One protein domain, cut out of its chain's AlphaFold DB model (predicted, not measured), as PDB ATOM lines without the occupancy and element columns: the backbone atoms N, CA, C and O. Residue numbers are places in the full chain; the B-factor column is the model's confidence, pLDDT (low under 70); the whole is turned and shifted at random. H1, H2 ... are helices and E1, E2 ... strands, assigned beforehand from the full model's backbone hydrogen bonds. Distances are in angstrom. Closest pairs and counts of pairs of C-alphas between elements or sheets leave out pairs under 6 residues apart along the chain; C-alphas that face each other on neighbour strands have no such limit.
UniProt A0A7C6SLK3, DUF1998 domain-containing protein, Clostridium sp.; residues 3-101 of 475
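What this domain is: This is residues 3 to 101 of the 475 residues of the protein "DUF1998 domain-containing protein" of Clostridium sp. (UniProt A0A7C6SLK3). This is a loop-rich domain with little regular structure: a small three-stranded sheet at one end with H1 across one face, and loops of residues 67 to 101 reaching the other end. Of 99 printed residues, 23 are in named elements, in the order H1 E1 E2 E3 H2, class mixed; the sheet, E1 - E2 - E3, is antiparallel. It is only just compact, close to loose, with a radius of gyration of the C-alphas of 14.8 A and spans of 38 by 31 by 25 A.

How they stand to each other: H1, residues 13 to 18, is on the sheet of E1, residues 28 to 32, E2, residues 42 to 46, and E3, residues 54 to 56, at a height over the sheet of 7.9 A. The closest C-alphas of H1 and E3 are those of Leu 17 and Lys 55, 5.6 A. The strands form a meander, each the antiparallel neighbour of the one before; within hydrogen-bond range are N 29 and O 45, 2.9 A, in the hairpin E1 and E2, and N 44 and O 55, 2.8 A, in the hairpin E2 and E3. H2, residues 63 to 66, is not on the sheet. In H1 every O i to N i+4 pair is within hydrogen-bond range; H2 is too short for one.

Where its parts are: From first to last C-alpha, H1 is 8.7 A, E1 and E2 13.6 A each, E3 7.1 A and H2 5.6 A. C-alpha 13 is at (187.707, 21.079, -38.220), C-alpha 66 at (189.049, 31.245, -43.783).

The domain as a whole: The two C-alphas farthest apart, Tyr 35 and Pro 82, are 42.0 A apart. The printed part has no cut, no link is long, and no printed residue is under 70 in pLDDT.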
ATOM      1  N   CYS A   3     197.212  26.375 -50.960       90.19
ATOM      2  CA  CYS A   3     197.449  27.728 -51.473       90.19
ATOM      3  C   CYS A   3     198.095  27.678 -52.864       90.19
ATOM      4  O   CYS A   3     198.523  26.618 -53.329       90.19
ATOM      5  N   GLU A   4     198.183  28.834 -53.519       86.50
ATOM      6  CA  GLU A   4     198.790  28.974 -54.848       86.50
ATOM      7  C   GLU A   4     200.289  28.641 -54.882       86.50
ATOM      8  O   GLU A   4     200.770  28.182 -55.906       86.50
ATOM      9  N   ASN A   5     201.000  28.734 -53.751       87.38
ATOM     10  CA  ASN A   5     202.407  28.309 -53.630       87.38
ATOM     11  C   ASN A   5     202.562  26.780 -53.492       87.38
ATOM     12  O   ASN A   5     203.643  26.271 -53.203       87.38
ATOM     13  N   GLY A   6     201.465  26.035 -53.647       88.69
ATOM     14  CA  GLY A   6     201.460  24.582 -53.761       88.69
ATOM     15  C   GLY A   6     201.490  23.797 -52.445       88.69
ATOM     16  O   GLY A   6     201.453  22.557 -52.450       88.69
ATOM     17  N   HIS A   7     201.457  24.497 -51.310       91.50
ATOM     18  CA  HIS A   7     201.262  23.900 -49.989       91.50
ATOM     19  C   HIS A   7     199.862  23.315 -49.843       91.50
ATOM     20  O   HIS A   7     198.898  23.799 -50.435       91.50
ATOM     21  N   ILE A   8     199.738  22.282 -49.015       92.00
ATOM     22  CA  ILE A   8     198.456  21.670 -48.678       92.00
ATOM     23  C   ILE A   8     198.469  21.218 -47.220       92.00
ATOM     24  O   ILE A   8     199.434  20.614 -46.748       92.00
ATOM     25  N   ASP A   9     197.385  21.508 -46.510       89.62
ATOM     26  CA  ASP A   9     197.192  21.089 -45.127       89.62
ATOM     27  C   ASP A   9     195.766  20.578 -44.879       89.62
ATOM     28  O   ASP A   9     194.848  20.780 -45.685       89.62
ATOM     29  N   GLU A  10     195.593  19.904 -43.748       88.62
ATOM     30  CA  GLU A  10     194.308  19.379 -43.299       88.62
ATOM     31  C   GLU A  10     193.280  20.495 -43.082       88.62
ATOM     32  O   GLU A  10     193.606  21.650 -42.797       88.62
ATOM     33  N   PHE A  11     192.004  20.140 -43.213       90.62
ATOM     34  CA  PHE A  11     190.919  21.060 -42.894       90.62
ATOM     35  C   PHE A  11     190.867  21.323 -41.371       90.62
ATOM     36  O   PHE A  11     190.917  20.363 -40.594       90.62
ATOM     37  N   PRO A  12     190.740  22.582 -40.907       90.44
ATOM     38  CA  PRO A  12     190.823  22.939 -39.495       90.44
ATOM     39  C   PRO A  12     189.459  22.723 -38.827       90.44
ATOM     40  O   PRO A  12     188.756  23.666 -38.470       90.44
ATOM     41  N   TYR A  13     189.042  21.457 -38.703       92.19
ATOM     42  CA  TYR A  13     187.707  21.079 -38.220       92.19
ATOM     43  C   TYR A  13     187.349  21.714 -36.873       92.19
ATOM     44  O   TYR A  13     186.199  22.098 -36.651       92.19
ATOM     45  N   ARG A  14     188.329  21.817 -35.969       92.38
ATOM     46  CA  ARG A  14     188.130  22.357 -34.627       92.38
ATOM     47  C   ARG A  14     187.875  23.850 -34.678       92.38
ATOM     48  O   ARG A  14     186.867  24.307 -34.150       92.38
ATOM     49  N   GLU A  15     188.745  24.594 -35.331       91.06
ATOM     50  CA  GLU A  15     188.641  26.040 -35.411       91.06
ATOM     51  C   GLU A  15     187.429  26.455 -36.258       91.06
ATOM     52  O   GLU A  15     186.694  27.357 -35.866       91.06
ATOM     53  N   TYR A  16     187.129  25.727 -37.340       92.19
ATOM     54  CA  TYR A  16     185.923  25.947 -38.143       92.19
ATOM     55  C   TYR A  16     184.637  25.806 -37.317       92.19
ATOM     56  O   TYR A  16     183.759  26.669 -37.401       92.19
ATOM     57  N   LEU A  17     184.535  24.744 -36.502       94.00
ATOM     58  CA  LEU A  17     183.384  24.486 -35.630       94.00
ATOM     59  C   LEU A  17     183.193  25.585 -34.575       94.00
ATOM     60  O   LEU A  17     182.057  25.937 -34.270       94.00
ATOM     61  N   HIS A  18     184.285  26.118 -34.027       91.62
ATOM     62  CA  HIS A  18     184.246  27.113 -32.948       91.62
ATOM     63  C   HIS A  18     184.316  28.565 -33.451       91.62
ATOM     64  O   HIS A  18     184.283  29.481 -32.636       91.62
ATOM     65  N   GLY A  19     184.392  28.782 -34.768       87.50
ATOM     66  CA  GLY A  19     184.449  30.119 -35.365       87.50
ATOM     67  C   GLY A  19     185.784  30.844 -35.167       87.50
ATOM     68  O   GLY A  19     185.802  32.068 -35.169       87.50
ATOM     69  N   GLY A  20     186.885  30.112 -34.968       86.69
ATOM     70  CA  GLY A  20     188.219  30.682 -34.778       86.69
ATOM     71  C   GLY A  20     189.115  29.844 -33.865       86.69
ATOM     72  O   GLY A  20     188.815  28.690 -33.542       86.69
ATOM     73  N   LYS A  21     190.244  30.428 -33.442       86.38
ATOM     74  CA  LYS A  21     191.170  29.791 -32.490       86.38
ATOM     75  C   LYS A  21     190.436  29.462 -31.185       86.38
ATOM     76  O   LYS A  21     189.771  30.314 -30.607       86.38
ATOM     77  N   THR A  22     190.586  28.232 -30.708       88.81
ATOM     78  CA  THR A  22     189.895  27.723 -29.517       88.81
ATOM     79  C   THR A  22     190.823  26.829 -28.699       88.81
ATOM     80  O   THR A  22     191.682  26.153 -29.258       88.81
ATOM     81  N   GLN A  23     190.631  26.810 -27.380       90.88
ATOM     82  CA  GLN A  23     191.299  25.878 -26.458       90.88
ATOM     83  C   GLN A  23     190.428  24.654 -26.132       90.88
ATOM     84  O   GLN A  23     190.798  23.815 -25.321       90.88
ATOM     85  N   CYS A  24     189.238  24.545 -26.730       91.31
ATOM     86  CA  CYS A  24     188.363  23.403 -26.504       91.31
ATOM     87  C   CYS A  24     188.986  22.138 -27.100       91.31
ATOM     88  O   CYS A  24     189.117  22.043 -28.317       91.31
ATOM     89  N   GLU A  25     189.290  21.139 -26.271       91.06
ATOM     90  CA  GLU A  25     189.858  19.848 -26.698       91.06
ATOM     91  C   GLU A  25     188.805  18.743 -26.890       91.06
ATOM     92  O   GLU A  25     189.132  17.597 -27.195       91.06
ATOM     93  N   GLY A  26     187.519  19.088 -26.770       91.75
ATOM     94  CA  GLY A  26     186.409  18.149 -26.925       91.75
ATOM     95  C   GLY A  26     186.478  17.338 -28.219       91.75
ATOM     96  O   GLY A  26     186.953  17.828 -29.250       91.75
ATOM     97  N   LYS A  27     185.993  16.092 -28.186       93.25
ATOM     98  CA  LYS A  27     185.907  15.254 -29.389       93.25
ATOM     99  C   LYS A  27     184.914  15.866 -30.373       93.25
ATOM    100  O   LYS A  27     183.820  16.280 -29.993       93.25
ATOM    101  N   ILE A  28     185.321  15.917 -31.635       94.69
ATOM    102  CA  ILE A  28     184.511  16.444 -32.728       94.69
ATOM    103  C   ILE A  28     183.850  15.267 -33.430       94.69
ATOM    104  O   ILE A  28     184.510  14.280 -33.754       94.69
ATOM    105  N   ARG A  29     182.548  15.377 -33.677       93.19
ATOM    106  CA  ARG A  29     181.789  14.404 -34.455       93.19
ATOM    107  C   ARG A  29     181.208  15.059 -35.690       93.19
ATOM    108  O   ARG A  29     180.700  16.172 -35.614       93.19
ATOM    109  N   LEU A  30     181.249  14.329 -36.796       92.44
ATOM    110  CA  LEU A  30     180.555  14.666 -38.028       92.44
ATOM    111  C   LEU A  30     179.363  13.716 -38.170       92.44
ATOM    112  O   LEU A  30     179.526  12.501 -38.067       92.44
ATOM    113  N   ARG A  31     178.162  14.259 -38.367       90.94
ATOM    114  CA  ARG A  31     176.937  13.477 -38.579       90.94
ATOM    115  C   ARG A  31     176.196  13.999 -39.800       90.94
ATOM    116  O   ARG A  31     176.148  15.209 -40.007       90.94
ATOM    117  N   SER A  32     175.580  13.101 -40.563       89.44
ATOM    118  CA  SER A  32     174.628  13.499 -41.602       89.44
ATOM    119  C   SER A  32     173.263  13.764 -40.972       89.44
ATOM    120  O   SER A  32     172.767  12.934 -40.209       89.44
ATOM    121  N   ALA A  33     172.666  14.917 -41.263       80.88
ATOM    122  CA  ALA A  33     171.334  15.292 -40.790       80.88
ATOM    123  C   ALA A  33     170.207  14.830 -41.725       80.88
ATOM    124  O   ALA A  33     169.048  14.792 -41.317       80.88
ATOM    125  N   SER A  34     170.534  14.489 -42.972       78.56
ATOM    126  CA  SER A  34     169.592  14.040 -43.998       78.56
ATOM    127  C   SER A  34     170.241  12.993 -44.914       78.56
ATOM    128  O   SER A  34     171.429  12.684 -44.792       78.56
ATOM    129  N   TYR A  35     169.461  12.453 -45.852       73.31
ATOM    130  CA  TYR A  35     169.935  11.531 -46.893       73.31
ATOM    131  C   TYR A  35     170.570  12.242 -48.102       73.31
ATOM    132  O   TYR A  35     170.866  11.599 -49.104       73.31
ATOM    133  N   THR A  36     170.761  13.565 -48.051       74.12
ATOM    134  CA  THR A  36     171.361  14.320 -49.159       74.12
ATOM    135  C   THR A  36     172.880  14.371 -49.024       74.12
ATOM    136  O   THR A  36     173.396  14.569 -47.926       74.12
ATOM    137  N   SER A  37     173.596  14.283 -50.145       72.88
ATOM    138  CA  SER A  37     175.066  14.324 -50.228       72.88
ATOM    139  C   SER A  37     175.676  15.737 -50.195       72.88
ATOM    140  O   SER A  37     176.869  15.897 -50.441       72.88
ATOM    141  N   SER A  38     174.884  16.776 -49.914       84.44
ATOM    142  CA  SER A  38     175.365  18.161 -49.859       84.44
ATOM    143  C   SER A  38     176.153  18.444 -48.578       84.44
ATOM    144  O   SER A  38     175.854  17.915 -47.514       84.44
ATOM    145  N   LEU A  39     177.132  19.351 -48.632       85.25
ATOM    146  CA  LEU A  39     177.873  19.751 -47.429       85.25
ATOM    147  C   LEU A  39     176.965  20.371 -46.356       85.25
ATOM    148  O   LEU A  39     177.206  20.202 -45.164       85.25
ATOM    149  N   SER A  40     175.881  21.036 -46.754       87.31
ATOM    150  CA  SER A  40     174.924  21.639 -45.822       87.31
ATOM    151  C   SER A  40     174.174  20.614 -44.962       87.31
ATOM    152  O   SER A  40     173.689  20.980 -43.892       87.31
ATOM    153  N   SER A  41     174.089  19.341 -45.375       89.81
ATOM    154  CA  SER A  41     173.494  18.275 -44.554       89.81
ATOM    155  C   SER A  41     174.452  17.717 -43.500       89.81
ATOM    156  O   SER A  41     174.009  17.067 -42.550       89.81
ATOM    157  N   LEU A  42     175.755  17.968 -43.643       92.06
ATOM    158  CA  LEU A  42     176.766  17.508 -42.704       92.06
ATOM    159  C   LEU A  42     176.889  18.487 -41.540       92.06
ATOM    160  O   LEU A  42     177.080  19.691 -41.717       92.06
ATOM    161  N   ILE A  43     176.814  17.947 -40.330       93.38
ATOM    162  CA  ILE A  43     176.851  18.704 -39.085       93.38
ATOM    163  C   ILE A  43     178.065  18.271 -38.276       93.38
ATOM    164  O   ILE A  43     178.172  17.111 -37.874       93.38
ATOM    165  N   LEU A  44     178.941  19.231 -37.992       94.88
ATOM    166  CA  LEU A  44     179.975  19.120 -36.973       94.88
ATOM    167  C   LEU A  44     179.396  19.461 -35.601       94.88
ATOM    168  O   LEU A  44     178.667  20.444 -35.451       94.88
ATOM    169  N   SER A  45     179.764  18.683 -34.589       95.12
ATOM    170  CA  SER A  45     179.424  18.950 -33.191       95.12
ATOM    171  C   SER A  45     180.580  18.631 -32.251       95.12
ATOM    172  O   SER A  45     181.310  17.663 -32.469       95.12
ATOM    173  N   CYS A  46     180.711  19.411 -31.180       95.19
ATOM    174  CA  CYS A  46     181.641  19.152 -30.087       95.19
ATOM    175  C   CYS A  46     180.921  18.389 -28.968       95.19
ATOM    176  O   CYS A  46     179.920  18.874 -28.443       95.19
ATOM    177  N   ASP A  47     181.436  17.221 -28.583       90.56
ATOM    178  CA  ASP A  47     180.862  16.404 -27.501       90.56
ATOM    179  C   ASP A  47     181.218  16.928 -26.092       90.56
ATOM    180  O   ASP A  47     180.797  16.346 -25.097       90.56
ATOM    181  N   ASN A  48     182.014  17.999 -25.974       90.81
ATOM    182  CA  ASN A  48     182.322  18.591 -24.672       90.81
ATOM    183  C   ASN A  48     181.086  19.305 -24.108       90.81
ATOM    184  O   ASN A  48     180.572  20.246 -24.721       90.81
ATOM    185  N   GLU A  49     180.641  18.884 -22.923       86.88
ATOM    186  CA  GLU A  49     179.434  19.393 -22.271       86.88
ATOM    187  C   GLU A  49     179.481  20.894 -21.978       86.88
ATOM    188  O   GLU A  49     178.435  21.543 -22.016       86.88
ATOM    189  N   SER A  50     180.670  21.460 -21.746       87.00
ATOM    190  CA  SER A  50     180.846  22.898 -21.512       87.00
ATOM    191  C   SER A  50     180.859  23.739 -22.793       87.00
ATOM    192  O   SER A  50     180.764  24.959 -22.718       87.00
ATOM    193  N   CYS A  51     180.960  23.108 -23.968       88.06
ATOM    194  CA  CYS A  51     181.061  23.798 -25.252       88.06
ATOM    195  C   CYS A  51     179.805  23.624 -26.113       88.06
ATOM    196  O   CYS A  51     179.239  24.615 -26.567       88.06
ATOM    197  N   LYS A  52     179.384  22.372 -26.364       87.81
ATOM    198  CA  LYS A  52     178.221  21.997 -27.200       87.81
ATOM    199  C   LYS A  52     178.132  22.716 -28.562       87.81
ATOM    200  O   LYS A  52     177.048  22.802 -29.142       87.81
ATOM    201  N   ALA A  53     179.256  23.211 -29.093       94.12
ATOM    202  CA  ALA A  53     179.304  23.900 -30.378       94.12
ATOM    203  C   ALA A  53     178.794  22.989 -31.499       94.12
ATOM    204  O   ALA A  53     179.097  21.791 -31.528       94.12
ATOM    205  N   ARG A  54     178.031  23.566 -32.430       93.88
ATOM    206  CA  ARG A  54     177.445  22.865 -33.572       93.88
ATOM    207  C   ARG A  54     177.467  23.771 -34.795       93.88
ATOM    208  O   ARG A  54     177.047  24.919 -34.702       93.88
ATOM    209  N   LYS A  55     177.926  23.251 -35.933       93.50
ATOM    210  CA  LYS A  55     178.010  24.006 -37.190       93.50
ATOM    211  C   LYS A  55     177.802  23.090 -38.393       93.50
ATOM    212  O   LYS A  55     178.248  21.945 -38.386       93.50
ATOM    213  N   THR A  56     177.106  23.579 -39.411       92.81
ATOM    214  CA  THR A  56     176.953  22.884 -40.700       92.81
ATOM    215  C   THR A  56     178.214  23.035 -41.540       92.81
ATOM    216  O   THR A  56     178.863  24.064 -41.431       92.81
ATOM    217  N   MET A  57     178.522  22.088 -42.428       92.06
ATOM    218  CA  MET A  57     179.663  22.195 -43.356       92.06
ATOM    219  C   MET A  57     179.364  23.022 -44.620       92.06
ATOM    220  O   MET A  57     180.222  23.110 -45.493       92.06
ATOM    221  N   GLY A  58     178.176  23.628 -44.745       89.44
ATOM    222  CA  GLY A  58     177.771  24.393 -45.936       89.44
ATOM    223  C   GLY A  58     178.762  25.497 -46.330       89.44
ATOM    224  O   GLY A  58     179.061  25.659 -47.508       89.44
ATOM    225  N   ASP A  59     179.365  26.162 -45.341       89.75
ATOM    226  CA  ASP A  59     180.325  27.254 -45.561       89.75
ATOM    227  C   ASP A  59     181.788  26.776 -45.616       89.75
ATOM    228  O   ASP A  59     182.715  27.586 -45.648       89.75
ATOM    229  N   ALA A  60     182.032  25.461 -45.574       90.06
ATOM    230  CA  ALA A  60     183.378  24.897 -45.453       90.06
ATOM    231  C   ALA A  60     184.235  25.075 -46.716       90.06
ATOM    232  O   ALA A  60     185.443  24.876 -46.650       90.06
ATOM    233  N   LEU A  61     183.631  25.437 -47.851       90.06
ATOM    234  CA  LEU A  61     184.332  25.711 -49.111       90.06
ATOM    235  C   LEU A  61     184.364  27.201 -49.482       90.06
ATOM    236  O   LEU A  61     184.901  27.559 -50.525       90.06
ATOM    237  N   LEU A  62     183.812  28.085 -48.646       88.56
ATOM    238  CA  LEU A  62     183.843  29.521 -48.911       88.56
ATOM    239  C   LEU A  62     185.187  30.105 -48.473       88.56
ATOM    240  O   LEU A  62     185.599  29.928 -47.327       88.56
ATOM    241  N   LYS A  63     185.849  30.860 -49.357       84.38
ATOM    242  CA  LYS A  63     187.113  31.552 -49.039       84.38
ATOM    243  C   LYS A  63     186.959  32.502 -47.842       84.38
ATOM    244  O   LYS A  63     187.811  32.520 -46.963       84.38
ATOM    245  N   ALA A  64     185.835  33.219 -47.769       86.50
ATOM    246  CA  ALA A  64     185.530  34.163 -46.691       86.50
ATOM    247  C   ALA A  64     185.504  33.513 -45.294       86.50
ATOM    248  O   ALA A  64     185.830  34.167 -44.312       86.50
ATOM    249  N   THR A  65     185.180  32.220 -45.198       86.06
ATOM    250  CA  THR A  65     185.218  31.469 -43.933       86.06
ATOM    251  C   THR A  65     186.624  31.402 -43.332       86.06
ATOM    252  O   THR A  65     186.764  31.267 -42.118       86.06
ATOM    253  N   PHE A  66     187.659  31.467 -44.172       86.12
ATOM    254  CA  PHE A  66     189.049  31.245 -43.783       86.12
ATOM    255  C   PHE A  66     189.934  32.480 -43.973       86.12
ATOM    256  O   PHE A  66     191.151  32.338 -43.999       86.12
ATOM    257  N   SER A  67     189.356  33.682 -44.070       83.19
ATOM    258  CA  SER A  67     190.112  34.930 -44.268       83.19
ATOM    259  C   SER A  67     191.166  35.190 -43.186       83.19
ATOM    260  O   SER A  67     192.206  35.770 -43.470       83.19
ATOM    261  N   ASP A  68     190.919  34.722 -41.960       83.81
ATOM    262  CA  ASP A  68     191.825  34.902 -40.818       83.81
ATOM    263  C   ASP A  68     192.870  33.776 -40.690       83.81
ATOM    264  O   ASP A  68     193.658  33.744 -39.738       83.81
ATOM    265  N   TYR A  69     192.867  32.814 -41.618       84.19
ATOM    266  CA  TYR A  69     193.790  31.686 -41.628       84.19
ATOM    267  C   TYR A  69     194.840  31.896 -42.707       84.19
ATOM    268  O   TYR A  69     194.530  32.122 -43.872       84.19
ATOM    269  N   SER A  70     196.101  31.730 -42.325       85.19
ATOM    270  CA  SER A  70     197.218  31.740 -43.259       85.19
ATOM    271  C   SER A  70     197.700  30.329 -43.572       85.19
ATOM    272  O   SER A  70     197.552  29.388 -42.779       85.19
ATOM    273  N   CYS A  71     198.310  30.181 -44.744       90.56
ATOM    274  CA  CYS A  71     198.999  28.957 -45.107       90.56
ATOM    275  C   CYS A  71     200.099  28.612 -44.090       90.56
ATOM    276  O   CYS A  71     200.936  29.443 -43.743       90.56
ATOM    277  N   LYS A  72     200.144  27.350 -43.649       90.38
ATOM    278  CA  LYS A  72     201.196  26.861 -42.743       90.38
ATOM    279  C   LYS A  72     202.487  26.454 -43.452       90.38
ATOM    280  O   LYS A  72     203.378  25.956 -42.777       90.38
ATOM    281  N   GLY A  73     202.557  26.571 -44.780       91.94
ATOM    282  CA  GLY A  73     203.727  26.194 -45.580       91.94
ATOM    283  C   GLY A  73     204.001  24.692 -45.663       91.94
ATOM    284  O   GLY A  73     205.131  24.284 -45.916       91.94
ATOM    285  N   ARG A  74     202.999  23.848 -45.391       91.81
ATOM    286  CA  ARG A  74     203.183  22.396 -45.318       91.81
ATOM    287  C   ARG A  74     203.165  21.754 -46.704       91.81
ATOM    288  O   ARG A  74     202.227  21.938 -47.479       91.81
ATOM    289  N   HIS A  75     204.150  20.900 -46.966       89.50
ATOM    290  CA  HIS A  75     204.181  20.008 -48.126       89.50
ATOM    291  C   HIS A  75     203.843  18.578 -47.698       89.50
ATOM    292  O   HIS A  75     204.710  17.837 -47.250       89.50
ATOM    293  N   ALA A  76     202.585  18.150 -47.848       87.88
ATOM    294  CA  ALA A  76     202.155  16.816 -47.394       87.88
ATOM    295  C   ALA A  76     202.909  15.638 -48.055       87.88
ATOM    296  O   ALA A  76     203.036  14.579 -47.450       87.88
ATOM    297  N   HIS A  77     203.434  15.832 -49.268       86.50
ATOM    298  CA  HIS A  77     204.246  14.847 -49.997       86.50
ATOM    299  C   HIS A  77     205.719  14.819 -49.541       86.50
ATOM    300  O   HIS A  77     206.469  13.940 -49.952       86.50
ATOM    301  N   ARG A  78     206.133  15.760 -48.680       87.88
ATOM    302  CA  ARG A  78     207.468  15.845 -48.074       87.88
ATOM    303  C   ARG A  78     207.361  16.026 -46.559       87.88
ATOM    304  O   ARG A  78     207.682  17.094 -46.043       87.88
ATOM    305  N   PRO A  79     206.918  14.992 -45.825       84.38
ATOM    306  CA  PRO A  79     206.675  15.101 -44.386       84.38
ATOM    307  C   PRO A  79     207.940  15.407 -43.571       84.38
ATOM    308  O   PRO A  79     207.828  15.925 -42.466       84.38
ATOM    309  N   SER A  80     209.127  15.102 -44.106       86.75
ATOM    310  CA  SER A  80     210.416  15.362 -43.451       86.75
ATOM    311  C   SER A  80     210.951  16.780 -43.675       86.75
ATOM    312  O   SER A  80     211.902  17.174 -43.003       86.75
ATOM    313  N   ASN A  81     210.387  17.541 -44.618       85.50
ATOM    314  CA  ASN A  81     210.837  18.903 -44.889       85.50
ATOM    315  C   ASN A  81     210.209  19.871 -43.878       85.50
ATOM    316  O   ASN A  81     209.034  19.715 -43.534       85.50
ATOM    317  N   PRO A  82     210.957  20.891 -43.414       89.12
ATOM    318  CA  PRO A  82     210.366  21.956 -42.621       89.12
ATOM    319  C   PRO A  82     209.311  22.694 -43.445       89.12
ATOM    320  O   PRO A  82     209.401  22.778 -44.670       89.12
ATOM    321  N   ASN A  83     208.312  23.240 -42.759       91.94
ATOM    322  CA  ASN A  83     207.307  24.065 -43.406       91.94
ATOM    323  C   ASN A  83     207.922  25.369 -43.929       91.94
ATOM    324  O   ASN A  83     208.698  26.025 -43.229       91.94
ATOM    325  N   ASP A  84     207.498  25.782 -45.120       90.06
ATOM    326  CA  ASP A  84     207.911  27.053 -45.706       90.06
ATOM    327  C   ASP A  84     207.258  28.237 -44.977       90.06
ATOM    328  O   ASP A  84     206.172  28.141 -44.398       90.06
ATOM    329  N   LYS A  85     207.883  29.413 -45.049       91.06
ATOM    330  CA  LYS A  85     207.205  30.657 -44.666       91.06
ATOM    331  C   LYS A  85     206.253  31.047 -45.793       91.06
ATOM    332  O   LYS A  85     206.702  31.393 -46.880       91.06
ATOM    333  N   CYS A  86     204.951  30.995 -45.536       89.81
ATOM    334  CA  CYS A  86     203.932  31.325 -46.525       89.81
ATOM    335  C   CYS A  86     202.872  32.249 -45.921       89.81
ATOM    336  O   CYS A  86     202.410  32.035 -44.803       89.81
ATOM    337  N   SER A  87     202.485  33.270 -46.681       87.44
ATOM    338  CA  SER A  87     201.401  34.202 -46.351       87.44
ATOM    339  C   SER A  87     200.285  34.191 -47.396       87.44
ATOM    340  O   SER A  87     199.437  35.074 -47.380       87.44
ATOM    341  N   ALA A  88     200.307  33.227 -48.321       88.06
ATOM    342  CA  ALA A  88     199.295  33.109 -49.359       88.06
ATOM    343  C   ALA A  88     197.941  32.696 -48.769       88.06
ATOM    344  O   ALA A  88     197.874  31.971 -47.765       88.06
ATOM    345  N   ASP A  89     196.879  33.128 -49.444       87.44
ATOM    346  CA  ASP A  89     195.507  32.798 -49.086       87.44
ATOM    347  C   ASP A  89     195.253  31.290 -49.160       87.44
ATOM    348  O   ASP A  89     195.747  30.578 -50.042       87.44
ATOM    349  N   LEU A  90     194.418  30.805 -48.243       90.00
ATOM    350  CA  LEU A  90     193.960  29.426 -48.251       90.00
ATOM    351  C   LEU A  90     192.734  29.259 -49.145       90.00
ATOM    352  O   LEU A  90     191.730  29.961 -49.027       90.00
ATOM    353  N   ILE A  91     192.806  28.245 -49.993       90.56
ATOM    354  CA  ILE A  91     191.722  27.774 -50.838       90.56
ATOM    355  C   ILE A  91     191.179  26.491 -50.190       90.56
ATOM    356  O   ILE A  91     191.857  25.448 -50.171       90.56
ATOM    357  N   PRO A  92     189.982  26.536 -49.578       91.06
ATOM    358  CA  PRO A  92     189.323  25.332 -49.110       91.06
ATOM    359  C   PRO A  92     188.824  24.536 -50.316       91.06
ATOM    360  O   PRO A  92     188.242  25.069 -51.255       91.06
ATOM    361  N   SER A  93     189.086  23.235 -50.324       90.69
ATOM    362  CA  SER A  93     188.714  22.365 -51.438       90.69
ATOM    363  C   SER A  93     188.539  20.942 -50.953       90.69
ATOM    364  O   SER A  93     189.169  20.519 -49.977       90.69
ATOM    365  N   LEU A  94     187.672  20.206 -51.645       89.19
ATOM    366  CA  LEU A  94     187.527  18.772 -51.445       89.19
ATOM    367  C   LEU A  94     188.781  18.057 -51.952       89.19
ATOM    368  O   LEU A  94     189.410  18.492 -52.911       89.19
ATOM    369  N   ARG A  95     189.119  16.923 -51.334       85.06
ATOM    370  CA  ARG A  95     190.317  16.144 -51.688       85.06
ATOM    371  C   ARG A  95     190.354  15.722 -53.165       85.06
ATOM    372  O   ARG A  95     191.441  15.598 -53.710       85.06
ATOM    373  N   GLY A  96     189.193  15.492 -53.777       84.25
ATOM    374  CA  GLY A  96     189.064  15.099 -55.184       84.25
ATOM    375  C   GLY A  96     188.855  16.258 -56.163       84.25
ATOM    376  O   GLY A  96     188.513  15.998 -57.308       84.25
ATOM    377  N   ALA A  97     188.983  17.516 -55.731       86.38
ATOM    378  CA  ALA A  97     188.858  18.646 -56.647       86.38
ATOM    379  C   ALA A  97     190.053  18.684 -57.619       86.38
ATOM    380  O   ALA A  97     191.199  18.509 -57.202       86.38
ATOM    381  N   THR A  98     189.787  18.918 -58.905       82.06
ATOM    382  CA  THR A  98     190.795  18.877 -59.982       82.06
ATOM    383  C   THR A  98     191.884  19.932 -59.799       82.06
ATOM    384  O   THR A  98     193.065  19.654 -59.971       82.06
ATOM    385  N   ASN A  99     191.511  21.114 -59.306       85.75
ATOM    386  CA  ASN A  99     192.426  22.219 -59.020       85.75
ATOM    387  C   ASN A  99     193.393  21.977 -57.850       85.75
ATOM    388  O   ASN A  99     194.246  22.826 -57.570       85.75
ATOM    389  N   VAL A 100     193.270  20.844 -57.151       89.31
ATOM    390  CA  VAL A 100     194.214  20.478 -56.106       89.31
ATOM    391  C   VAL A 100     195.548  20.129 -56.735       89.31
ATOM    392  O   VAL A 100     196.540  20.550 -56.171       89.31
ATOM    393  N   TYR A 101     195.626  19.407 -57.852       89.69
ATOM    394  CA  TYR A 101     196.899  18.912 -58.387       89.69
ATOM    395  C   TYR A 101     196.916  18.948 -59.915       89.69
ATOM    396  O   TYR A 101     196.159  18.222 -60.552       89.69
TER     397      TYR A 101